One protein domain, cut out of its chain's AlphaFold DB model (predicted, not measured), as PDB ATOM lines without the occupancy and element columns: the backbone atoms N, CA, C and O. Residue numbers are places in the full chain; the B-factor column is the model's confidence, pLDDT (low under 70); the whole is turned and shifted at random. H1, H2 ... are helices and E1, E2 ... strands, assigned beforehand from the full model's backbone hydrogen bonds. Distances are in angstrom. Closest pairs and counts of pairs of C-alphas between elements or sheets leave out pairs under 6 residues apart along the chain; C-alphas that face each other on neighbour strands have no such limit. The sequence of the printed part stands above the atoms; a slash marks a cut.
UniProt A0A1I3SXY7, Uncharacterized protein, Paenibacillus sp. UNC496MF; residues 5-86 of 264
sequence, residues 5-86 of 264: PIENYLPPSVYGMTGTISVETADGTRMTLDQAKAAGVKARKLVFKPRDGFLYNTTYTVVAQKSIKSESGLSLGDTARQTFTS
ATOM      1  N   PRO A   5      29.643 -26.956  33.094       46.09
ATOM      2  CA  PRO A   5      30.485 -26.759  34.283       46.09
ATOM      3  C   PRO A   5      29.966 -27.562  35.498       46.09
ATOM      4  O   PRO A   5      28.755 -27.623  35.700       46.09
ATOM      5  N   ILE A   6      30.850 -28.162  36.315       46.81
ATOM      6  CA  ILE A   6      30.481 -29.097  37.422       46.81
ATOM      7  C   ILE A   6      29.888 -28.395  38.613       46.81
ATOM      8  O   ILE A   6      29.013 -28.941  39.285       46.81
ATOM      9  N   GLU A   7      30.384 -27.190  38.855       44.97
ATOM     10  CA  GLU A   7      29.968 -26.300  39.931       44.97
ATOM     11  C   GLU A   7      28.430 -26.193  39.998       44.97
ATOM     12  O   GLU A   7      27.877 -26.084  41.085       44.97
ATOM     13  N   ASN A   8      27.751 -26.422  38.861       48.91
ATOM     14  CA  ASN A   8      26.344 -26.129  38.603       48.91
ATOM     15  C   ASN A   8      25.479 -27.371  38.265       48.91
ATOM     16  O   ASN A   8      24.485 -27.257  37.539       48.91
ATOM     17  N   TYR A   9      25.876 -28.576  38.693       52.69
ATOM     18  CA  TYR A   9      25.159 -29.830  38.408       52.69
ATOM     19  C   TYR A   9      24.202 -30.249  39.540       52.69
ATOM     20  O   TYR A   9      24.638 -30.470  40.675       52.69
ATOM     21  N   LEU A  10      22.919 -30.435  39.197       53.31
ATOM     22  CA  LEU A  10      21.933 -31.151  40.014       53.31
ATOM     23  C   LEU A  10      22.045 -32.661  39.731       53.31
ATOM     24  O   LEU A  10      21.921 -33.058  38.568       53.31
ATOM     25  N   PRO A  11      22.277 -33.512  40.749       54.19
ATOM     26  CA  PRO A  11      22.416 -34.945  40.537       54.19
ATOM     27  C   PRO A  11      21.126 -35.548  39.961       54.19
ATOM     28  O   PRO A  11      20.029 -35.097  40.304       54.19
ATOM     29  N   PRO A  12      21.217 -36.570  39.092       56.50
ATOM     30  CA  PRO A  12      20.045 -37.267  38.594       56.50
ATOM     31  C   PRO A  12      19.323 -37.900  39.776       56.50
ATOM     32  O   PRO A  12      19.949 -38.441  40.693       56.50
ATOM     33  N   SER A  13      17.998 -37.903  39.719       54.62
ATOM     34  CA  SER A  13      17.217 -38.787  40.569       54.62
ATOM     35  C   SER A  13      17.462 -40.228  40.121       54.62
ATOM     36  O   SER A  13      17.246 -40.587  38.963       54.62
ATOM     37  N   VAL A  14      17.959 -41.051  41.043       54.91
ATOM     38  CA  VAL A  14      18.164 -42.479  40.810       54.91
ATOM     39  C   VAL A  14      16.826 -43.175  41.017       54.91
ATOM     40  O   VAL A  14      16.355 -43.298  42.144       54.91
ATOM     41  N   TYR A  15      16.205 -43.624  39.931       54.78
ATOM     42  CA  TYR A  15      15.058 -44.525  39.998       54.78
ATOM     43  C   TYR A  15      15.536 -45.955  39.743       54.78
ATOM     44  O   TYR A  15      16.161 -46.237  38.721       54.78
ATOM     45  N   GLY A  16      15.249 -46.857  40.683       67.81
ATOM     46  CA  GLY A  16      15.660 -48.258  40.610       67.81
ATOM     47  C   GLY A  16      17.044 -48.509  41.213       67.81
ATOM     48  O   GLY A  16      17.204 -48.483  42.431       67.81
ATOM     49  N   MET A  17      18.026 -48.820  40.365       72.56
ATOM     50  CA  MET A  17      19.327 -49.361  40.773       72.56
ATOM     51  C   MET A  17      20.163 -48.326  41.538       72.56
ATOM     52  O   MET A  17      20.491 -47.274  40.997       72.56
ATOM     53  N   THR A  18      20.529 -48.616  42.790       81.06
ATOM     54  CA  THR A  18      21.356 -47.699  43.595       81.06
ATOM     55  C   THR A  18      22.813 -47.708  43.128       81.06
ATOM     56  O   THR A  18      23.325 -48.728  42.665       81.06
ATOM     57  N   GLY A  19      23.504 -46.574  43.234       81.31
ATOM     58  CA  GLY A  19      24.887 -46.456  42.781       81.31
ATOM     59  C   GLY A  19      25.511 -45.109  43.113       81.31
ATOM     60  O   GLY A  19      24.881 -44.251  43.730       81.31
ATOM     61  N   THR A  20      26.761 -44.931  42.702       82.69
ATOM     62  CA  THR A  20      27.507 -43.684  42.866       82.69
ATOM     63  C   THR A  20      27.696 -42.989  41.526       82.69
ATOM     64  O   THR A  20      27.825 -43.629  40.480       82.69
ATOM     65  N   ILE A  21      27.704 -41.658  41.558       80.94
ATOM     66  CA  ILE A  21      27.993 -40.820  40.395       80.94
ATOM     67  C   ILE A  21      29.311 -40.107  40.652       80.94
ATOM     68  O   ILE A  21      29.482 -39.434  41.668       80.94
ATOM     69  N   SER A  22      30.239 -40.260  39.716       85.38
ATOM     70  CA  SER A  22      31.538 -39.592  39.722       85.38
ATOM     71  C   SER A  22      31.739 -38.789  38.448       85.38
ATOM     72  O   SER A  22      31.166 -39.096  37.399       85.38
ATOM     73  N   VAL A  23      32.600 -37.787  38.535       84.06
ATOM     74  CA  VAL A  23      33.101 -37.051  37.380       84.06
ATOM     75  C   VAL A  23      34.367 -37.735  36.883       84.06
ATOM     76  O   VAL A  23      35.231 -38.091  37.684       84.06
ATOM     77  N   GLU A  24      34.484 -37.878  35.564       83.06
ATOM     78  CA  GLU A  24      35.738 -38.237  34.902       83.06
ATOM     79  C   GLU A  24      36.305 -36.993  34.200       83.06
ATOM     80  O   GLU A  24      35.621 -36.349  33.394       83.06
ATOM     81  N   THR A  25      37.532 -36.619  34.555       79.31
ATOM     82  CA  THR A  25      38.248 -35.471  33.988       79.31
ATOM     83  C   THR A  25      38.906 -35.821  32.651       79.31
ATOM     84  O   THR A  25      38.899 -36.972  32.216       79.31
ATOM     85  N   ALA A  26      39.447 -34.821  31.946       74.62
ATOM     86  CA  ALA A  26      40.026 -35.013  30.611       74.62
ATOM     87  C   ALA A  26      41.255 -35.946  30.599       74.62
ATOM     88  O   ALA A  26      41.510 -36.611  29.602       74.62
ATOM     89  N   ASP A  27      41.981 -36.004  31.712       80.81
ATOM     90  CA  ASP A  27      43.107 -36.895  32.003       80.81
ATOM     91  C   ASP A  27      42.671 -38.292  32.492       80.81
ATOM     92  O   ASP A  27      43.514 -39.134  32.784       80.81
ATOM     93  N   GLY A  28      41.363 -38.566  32.569       77.69
ATOM     94  CA  GLY A  28      40.812 -39.861  32.983       77.69
ATOM     95  C   GLY A  28      40.711 -40.058  34.499       77.69
ATOM     96  O   GLY A  28      40.229 -41.103  34.946       77.69
ATOM     97  N   THR A  29      41.114 -39.068  35.301       84.06
ATOM     98  CA  THR A  29      40.989 -39.111  36.762       84.06
ATOM     99  C   THR A  29      39.515 -39.106  37.175       84.06
ATOM    100  O   THR A  29      38.693 -38.356  36.646       84.06
ATOM    101  N   ARG A  30      39.162 -39.966  38.139       84.94
ATOM    102  CA  ARG A  30      37.803 -40.057  38.691       84.94
ATOM    103  C   ARG A  30      37.742 -39.444  40.077       84.94
ATOM    104  O   ARG A  30      38.526 -39.805  40.949       84.94
ATOM    105  N   MET A  31      36.770 -38.569  40.289       85.94
ATOM    106  CA  MET A  31      36.532 -37.914  41.575       85.94
ATOM    107  C   MET A  31      35.035 -37.784  41.855       85.94
ATOM    108  O   MET A  31      34.198 -37.849  40.949       85.94
ATOM    109  N   THR A  32      34.683 -37.636  43.129       84.50
ATOM    110  CA  THR A  32      33.293 -37.390  43.533       84.50
ATOM    111  C   THR A  32      32.810 -36.034  43.018       84.50
ATOM    112  O   THR A  32      33.608 -35.149  42.702       84.50
ATOM    113  N   LEU A  33      31.489 -35.861  42.942       77.06
ATOM    114  CA  LEU A  33      30.882 -34.585  42.560       77.06
ATOM    115  C   LEU A  33      31.340 -33.434  43.467       77.06
ATOM    116  O   LEU A  33      31.707 -32.384  42.952       77.06
ATOM    117  N   ASP A  34      31.400 -33.647  44.781       79.69
ATOM    118  CA  ASP A  34      31.792 -32.608  45.742       79.69
ATOM    119  C   ASP A  34      33.263 -32.202  45.596       79.69
ATOM    120  O   ASP A  34      33.586 -31.016  45.612       79.69
ATOM    121  N   GLN A  35      34.154 -33.171  45.364       82.50
ATOM    122  CA  GLN A  35      35.566 -32.898  45.075       82.50
ATOM    123  C   GLN A  35      35.731 -32.105  43.778       82.50
ATOM    124  O   GLN A  35      36.512 -31.157  43.722       82.50
ATOM    125  N   ALA A  36      34.972 -32.466  42.746       77.75
ATOM    126  CA  ALA A  36      35.033 -31.782  41.467       77.75
ATOM    127  C   ALA A  36      34.470 -30.352  41.532       77.75
ATOM    128  O   ALA A  36      35.003 -29.461  40.869       77.75
ATOM    129  N   LYS A  37      33.441 -30.122  42.364       76.50
ATOM    130  CA  LYS A  37      32.929 -28.781  42.685       76.50
ATOM    131  C   LYS A  37      33.975 -27.952  43.429       76.50
ATOM    132  O   LYS A  37      34.272 -26.842  43.007       76.50
ATOM    133  N   ALA A  38      34.575 -28.505  44.485       80.12
ATOM    134  CA  ALA A  38      35.604 -27.817  45.267       80.12
ATOM    135  C   ALA A  38      36.850 -27.457  44.435       80.12
ATOM    136  O   ALA A  38      37.501 -26.451  44.703       80.12
ATOM    137  N   ALA A  39      37.167 -28.258  43.415       78.88
ATOM    138  CA  ALA A  39      38.314 -28.057  42.534       78.88
ATOM    139  C   ALA A  39      38.032 -27.173  41.298       78.88
ATOM    140  O   ALA A  39      38.935 -26.987  40.483       78.88
ATOM    141  N   GLY A  40      36.810 -26.653  41.115       75.56
ATOM    142  CA  GLY A  40      36.460 -25.802  39.964       75.56
ATOM    143  C   GLY A  40      36.569 -26.505  38.602       75.56
ATOM    144  O   GLY A  40      36.889 -25.900  37.574       75.56
ATOM    145  N   VAL A  41      36.388 -27.827  38.581       73.94
ATOM    146  CA  VAL A  41      36.560 -28.640  37.372       73.94
ATOM    147  C   VAL A  41      35.311 -28.511  36.484       73.94
ATOM    148  O   VAL A  41      34.193 -28.345  36.962       73.94
ATOM    149  N   LYS A  42      35.457 -28.605  35.156       67.88
ATOM    150  CA  LYS A  42      34.319 -28.704  34.215       67.88
ATOM    151  C   LYS A  42      34.149 -30.157  33.752       67.88
ATOM    152  O   LYS A  42      35.077 -30.720  33.177       67.88
ATOM    153  N   ALA A  43      32.982 -30.769  33.967       64.62
ATOM    154  CA  ALA A  43      32.736 -32.183  33.702       64.62
ATOM    155  C   ALA A  43      32.158 -32.277  32.319       64.62
ATOM    156  O   ALA A  43      31.083 -31.762  32.026       64.62
ATOM    157  N   ARG A  44      32.856 -33.019  31.477       68.81
ATOM    158  CA  ARG A  44      32.318 -33.412  30.180       68.81
ATOM    159  C   ARG A  44      31.703 -34.803  30.225       68.81
ATOM    160  O   ARG A  44      30.968 -35.166  29.313       68.81
ATOM    161  N   LYS A  45      31.994 -35.569  31.279       77.25
ATOM    162  CA  LYS A  45      31.594 -36.962  31.424       77.25
ATOM    163  C   LYS A  45      31.229 -37.266  32.869       77.25
ATOM    164  O   LYS A  45      32.013 -37.042  33.790       77.25
ATOM    165  N   LEU A  46      30.026 -37.798  33.034       78.88
ATOM    166  CA  LEU A  46      29.553 -38.375  34.281       78.88
ATOM    167  C   LEU A  46      29.606 -39.889  34.153       78.88
ATOM    168  O   LEU A  46      29.249 -40.448  33.116       78.88
ATOM    169  N   VAL A  47      30.058 -40.542  35.212       83.12
ATOM    170  CA  VAL A  47      30.164 -41.993  35.292       83.12
ATOM    171  C   VAL A  47      29.268 -42.455  36.425       83.12
ATOM    172  O   VAL A  47      29.480 -42.079  37.577       83.12
ATOM    173  N   PHE A  48      28.270 -43.264  36.086       83.50
ATOM    174  CA  PHE A  48      27.444 -43.962  37.060       83.50
ATOM    175  C   PHE A  48      28.012 -45.361  37.295       83.50
ATOM    176  O   PHE A  48      28.246 -46.106  36.340       83.50
ATOM    177  N   LYS A  49      28.220 -45.722  38.562       85.31
ATOM    178  CA  LYS A  49      28.621 -47.065  38.977       85.31
ATOM    179  C   LYS A  49      27.534 -47.658  39.881       85.31
ATOM    180  O   LYS A  49      27.370 -47.169  41.002       85.31
ATOM    181  N   PRO A  50      26.810 -48.702  39.438       86.56
ATOM    182  CA  PRO A  50      25.855 -49.402  40.289       86.56
ATOM    183  C   PRO A  50      26.549 -49.992  41.521       86.56
ATOM    184  O   PRO A  50      27.674 -50.488  41.419       86.56
ATOM    185  N   ARG A  51      25.876 -49.964  42.675       85.81
ATOM    186  CA  ARG A  51      26.389 -50.517  43.936       85.81
ATOM    187  C   ARG A  51      26.584 -52.029  43.844       85.81
ATOM    188  O   ARG A  51      27.650 -52.525  44.192       85.81
ATOM    189  N   ASP A  52      25.571 -52.716  43.331       83.31
ATOM    190  CA  ASP A  52      25.514 -54.180  43.266       83.31
ATOM    191  C   ASP A  52      25.993 -54.724  41.906       83.31
ATOM    192  O   ASP A  52      25.897 -55.916  41.627       83.31
ATOM    193  N   GLY A  53      26.532 -53.848  41.049       85.88
ATOM    194  CA  GLY A  53      26.894 -54.174  39.671       85.88
ATOM    195  C   GLY A  53      25.682 -54.309  38.743       85.88
ATOM    196  O   GLY A  53      24.557 -53.953  39.093       85.88
ATOM    197  N   PHE A  54      25.928 -54.784  37.521       87.38
ATOM    198  CA  PHE A  54      24.870 -55.102  36.564       87.38
ATOM    199  C   PHE A  54      24.532 -56.588  36.658       87.38
ATOM    200  O   PHE A  54      25.423 -57.427  36.554       87.38
ATOM    201  N   LEU A  55      23.245 -56.905  36.791       89.12
ATOM    202  CA  LEU A  55      22.742 -58.269  36.622       89.12
ATOM    203  C   LEU A  55      22.973 -58.738  35.184       89.12
ATOM    204  O   LEU A  55      22.815 -57.931  34.263       89.12
ATOM    205  N   TYR A  56      23.297 -60.015  34.990       89.81
ATOM    206  CA  TYR A  56      23.430 -60.649  33.673       89.81
ATOM    207  C   TYR A  56      22.075 -60.722  32.957       89.81
ATOM    208  O   TYR A  56      21.019 -60.692  33.597       89.81
ATOM    209  N   ASN A  57      22.101 -60.832  31.624       89.19
ATOM    210  CA  ASN A  57      20.917 -60.955  30.757       89.19
ATOM    211  C   ASN A  57      19.873 -59.843  30.920       89.19
ATOM    212  O   ASN A  57      18.690 -60.066  30.668       89.19
ATOM    213  N   THR A  58      20.280 -58.664  31.378       88.12
ATOM    214  CA  THR A  58      19.348 -57.600  31.743       88.12
ATOM    215  C   THR A  58      19.548 -56.406  30.826       88.12
ATOM    216  O   THR A  58      20.665 -55.915  30.648       88.12
ATOM    217  N   THR A  59      18.457 -55.927  30.235       88.81
ATOM    218  CA  THR A  59      18.466 -54.715  29.419       88.81
ATOM    219  C   THR A  59      18.254 -53.496  30.307       88.81
ATOM    220  O   THR A  59      17.225 -53.350  30.965       88.81
ATOM    221  N   TYR A  60      19.233 -52.600  30.298       86.44
ATOM    222  CA  TYR A  60      19.202 -51.332  31.007       86.44
ATOM    223  C   TYR A  60      18.931 -50.204  30.024       86.44
ATOM    224  O   TYR A  60      19.448 -50.183  28.906       86.44
ATOM    225  N   THR A  61      18.133 -49.236  30.464       86.69
ATOM    226  CA  THR A  61      17.910 -47.997  29.721       86.69
ATOM    227  C   THR A  61      18.400 -46.828  30.557       86.69
ATOM    228  O   THR A  61      17.942 -46.612  31.676       86.69
ATOM    229  N   VAL A  62      19.318 -46.056  29.993       83.94
ATOM    230  CA  VAL A  62      19.764 -44.778  30.537       83.94
ATOM    231  C   VAL A  62      18.928 -43.686  29.888       83.94
ATOM    232  O   VAL A  62      18.889 -43.570  28.663       83.94
ATOM    233  N   VAL A  63      18.248 -42.885  30.707       83.25
ATOM    234  CA  VAL A  63      17.400 -41.783  30.244       83.25
ATOM    235  C   VAL A  63      17.907 -40.479  30.843       83.25
ATOM    236  O   VAL A  63      17.863 -40.289  32.055       83.25
ATOM    237  N   ALA A  64      18.342 -39.560  29.987       80.56
ATOM    238  CA  ALA A  64      18.646 -38.186  30.362       80.56
ATOM    239  C   ALA A  64      17.488 -37.292  29.908       80.56
ATOM    240  O   ALA A  64      17.314 -37.034  28.718       80.56
ATOM    241  N   GLN A  65      16.646 -36.870  30.851       80.00
ATOM    242  CA  GLN A  65      15.453 -36.080  30.547       80.00
ATOM    243  C   GLN A  65      15.799 -34.618  30.247       80.00
ATOM    244  O   GLN A  65      16.625 -34.022  30.934       80.00
ATOM    245  N   LYS A  66      15.087 -33.999  29.296       79.31
ATOM    246  CA  LYS A  66      15.224 -32.558  28.998       79.31
ATOM    247  C   LYS A  66      14.864 -31.629  30.164       79.31
ATOM    248  O   LYS A  66      15.263 -30.473  30.186       79.31
ATOM    249  N   SER A  67      14.084 -32.127  31.124       74.31
ATOM    250  CA  SER A  67      13.729 -31.414  32.355       74.31
ATOM    251  C   SER A  67      14.920 -31.222  33.292       74.31
ATOM    252  O   SER A  67      14.861 -30.352  34.161       74.31
ATOM    253  N   ILE A  68      15.995 -31.999  33.119       70.75
ATOM    254  CA  ILE A  68      17.236 -31.824  33.868       70.75
ATOM    255  C   ILE A  68      17.887 -30.532  33.379       70.75
ATOM    256  O   ILE A  68      18.297 -30.417  32.222       70.75
ATOM    257  N   LYS A  69      17.959 -29.556  34.280       65.69
ATOM    258  CA  LYS A  69      18.622 -28.276  34.056       65.69
ATOM    259  C   LYS A  69      19.947 -28.261  34.808       65.69
ATOM    260  O   LYS A  69      20.017 -28.742  35.938       65.69
ATOM    261  N   SER A  70      20.979 -27.682  34.206       66.31
ATOM    262  CA  SER A  70      22.084 -27.137  34.991       66.31
ATOM    263  C   SER A  70      21.576 -25.946  35.807       66.31
ATOM    264  O   SER A  70      20.572 -25.324  35.455       66.31
ATOM    265  N   GLU A  71      22.277 -25.566  36.869       56.56
ATOM    266  CA  GLU A  71      21.914 -24.373  37.650       56.56
ATOM    267  C   GLU A  71      22.016 -23.078  36.826       56.56
ATOM    268  O   GLU A  71      21.283 -22.128  37.075       56.56
ATOM    269  N   SER A  72      22.827 -23.065  35.760       61.75
ATOM    270  CA  SER A  72      22.847 -21.982  34.762       61.75
ATOM    271  C   SER A  72      21.607 -21.936  33.851       61.75
ATOM    272  O   SER A  72      21.547 -21.123  32.932       61.75
ATOM    273  N   GLY A  73      20.628 -22.821  34.068       66.44
ATOM    274  CA  GLY A  73      19.366 -22.885  33.332       66.44
ATOM    275  C   GLY A  73      19.443 -23.608  31.986       66.44
ATOM    276  O   GLY A  73      18.415 -23.744  31.318       66.44
ATOM    277  N   LEU A  74      20.624 -24.098  31.588       70.31
ATOM    278  CA  LEU A  74      20.789 -24.862  30.353       70.31
ATOM    279  C   LEU A  74      20.163 -26.244  30.519       70.31
ATOM    280  O   LEU A  74      20.351 -26.922  31.526       70.31
ATOM    281  N   SER A  75      19.423 -26.664  29.504       69.81
ATOM    282  CA  SER A  75      18.799 -27.982  29.431       69.81
ATOM    283  C   SER A  75      19.294 -28.712  28.193       69.81
ATOM    284  O   SER A  75      19.857 -28.114  27.271       69.81
ATOM    285  N   LEU A  76      19.097 -30.025  28.179       72.44
ATOM    286  CA  LEU A  76      19.229 -30.791  26.947       72.44
ATOM    287  C   LEU A  76      18.161 -30.316  25.953       72.44
ATOM    288  O   LEU A  76      17.025 -30.062  26.352       72.44
ATOM    289  N   GLY A  77      18.517 -30.235  24.667       79.06
ATOM    290  CA  GLY A  77      17.548 -29.906  23.614       79.06
ATOM    291  C   GLY A  77      16.379 -30.895  23.582       79.06
ATOM    292  O   GLY A  77      15.232 -30.481  23.465       79.06
ATOM    293  N   ASP A  78      16.675 -32.181  23.808       83.69
ATOM    294  CA  ASP A  78      15.706 -33.272  23.876       83.69
ATOM    295  C   ASP A  78      16.083 -34.314  24.936       83.69
ATOM    296  O   ASP A  78      17.216 -34.370  25.420       83.69
ATOM    297  N   THR A  79      15.120 -35.168  25.298       85.25
ATOM    298  CA  THR A  79      15.378 -36.329  26.159       85.25
ATOM    299  C   THR A  79      16.235 -37.340  25.402       85.25
ATOM    300  O   THR A  79      15.777 -37.932  24.425       85.25
ATOM    301  N   ALA A  80      17.451 -37.589  25.882       84.19
ATOM    302  CA  ALA A  80      18.325 -38.616  25.332       84.19
ATOM    303  C   ALA A  80      18.051 -39.966  26.006       84.19
ATOM    304  O   ALA A  80      17.849 -40.045  27.222       84.19
ATOM    305  N   ARG A  81      18.044 -41.039  25.214       86.00
ATOM    306  CA  ARG A  81      17.869 -42.412  25.694       86.00
ATOM    307  C   ARG A  81      18.930 -43.302  25.079       86.00
ATOM    308  O   ARG A  81      19.167 -43.228  23.878       86.00
ATOM    309  N   GLN A  82      19.527 -44.151  25.897       86.56
ATOM    310  CA  GLN A  82      20.445 -45.180  25.440       86.56
ATOM    311  C   GLN A  82      20.108 -46.494  26.123       86.56
ATOM    312  O   GLN A  82      19.989 -46.554  27.345       86.56
ATOM    313  N   THR A  83      19.976 -47.543  25.324       88.00
ATOM    314  CA  THR A  83      19.631 -48.882  25.794       88.00
ATOM    315  C   THR A  83      20.818 -49.799  25.564       88.00
ATOM    316  O   THR A  83      21.415 -49.776  24.489       88.00
ATOM    317  N   PHE A  84      21.168 -50.605  26.560       86.94
ATOM    318  CA  PHE A  84      22.181 -51.643  26.419       86.94
ATOM    319  C   PHE A  84      21.761 -52.890  27.191       86.94
ATOM    320  O   PHE A  84      21.039 -52.808  28.180       86.94
ATOM    321  N   THR A  85      22.217 -54.051  26.736       87.12
ATOM    322  CA  THR A  85      22.031 -55.310  27.464       87.12
ATOM    323  C   THR A  85      23.348 -55.664  28.127       87.12
ATOM    324  O   THR A  85      24.404 -55.531  27.508       87.12
ATOM    325  N   SER A  86      23.295 -56.035  29.404       88.62
ATOM    326  CA  SER A  86      24.457 -56.549  30.119       88.62
ATOM    327  C   SER A  86      24.931 -57.872  29.517       88.62
ATOM    328  O   SER A  86      24.307 -58.433  28.617       88.62
TER     329      SER A  86
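Overview. This is residues 5 to 86 of the 264 residues of an uncharacterized protein of Paenibacillus sp. UNC496MF (UniProt A0A1I3SXY7). Two small antiparallel strand units stand well separated like the limbs of an open V: the sheet E2, E1, E3 with the short helix H1 over E2, and the two-stranded hairpin E4 and E5. Residues 51 to 58 join the two, and the unnamed residues 5 to 18 run along the gap between them. The printed part has 82 residues, with five named strands and one named helix in the order E1, E2, H1, E3, E4, E5; its class is mostly strand, though under half of its residues are in named elements. It is only just compact, close to loose, with a radius of gyration of the C-alphas of 13.7 A, and it spans 39 by 28 by 20 A.

Arrangement. After residues 5 to 18, E1, residues 19 to 24, is the inner strand of the first sheet. E2, residues 30 to 32, forms a hairpin with it, antiparallel at 123 degrees, with N 23 and O 31 at 2.9 A. H1, residues 33 to 38, is on this sheet at a height over the sheet of 7.8 A; the closest C-alphas of E1 and H1 are those of Ser 22 and Leu 33, 5.8 A apart. H1 lies over E2 and runs slantwise to the strands, at 50 degrees to E2 on the local plane; its line rises 40.0 degrees out of that plane, only just short of standing up from the sheet. Every O i to N i+4 pair in H1 is within hydrogen-bond range. E3, residues 45 to 50, is the other edge strand, antiparallel to E1 at 155 degrees, with N 22 and O 47 at 2.9 A. E2, H1 and E3 form a split strand-helix-strand unit, two strands of one sheet with a helix between them along the chain and another strand, E1, between them in the sheet; its crossover is right-handed. E4, residues 59 to 64, and E5, residues 80 to 85, form a hairpin, antiparallel at 164 degrees, with N 62 and O 82 at 2.8 A. E3 is apart from both E4 and E5.

Along the chain. E1 begins at C-alpha 19 (24.887, -46.456, 42.781) and is 15.7 A long, E2 is 7.1 A, H1 8.7 A and E3 16.3 A. E4 is 16.6 A long, beginning at C-alpha 59 (18.466, -54.715, 29.419). E5 is 17.2 A long, ending at C-alpha 85 (22.031, -55.310, 27.464).

Size, cuts and confidence. The C-alphas farthest apart are those of Gly 40 and Asn 57, at 39.5 A. The printed part has no cut. The link from E4 to E5 is long, with 15 residues. Mean pLDDT of the printed part is 76.0; residues 5 to 16, 42 to 44, 69 to 73 and 75 are under 70.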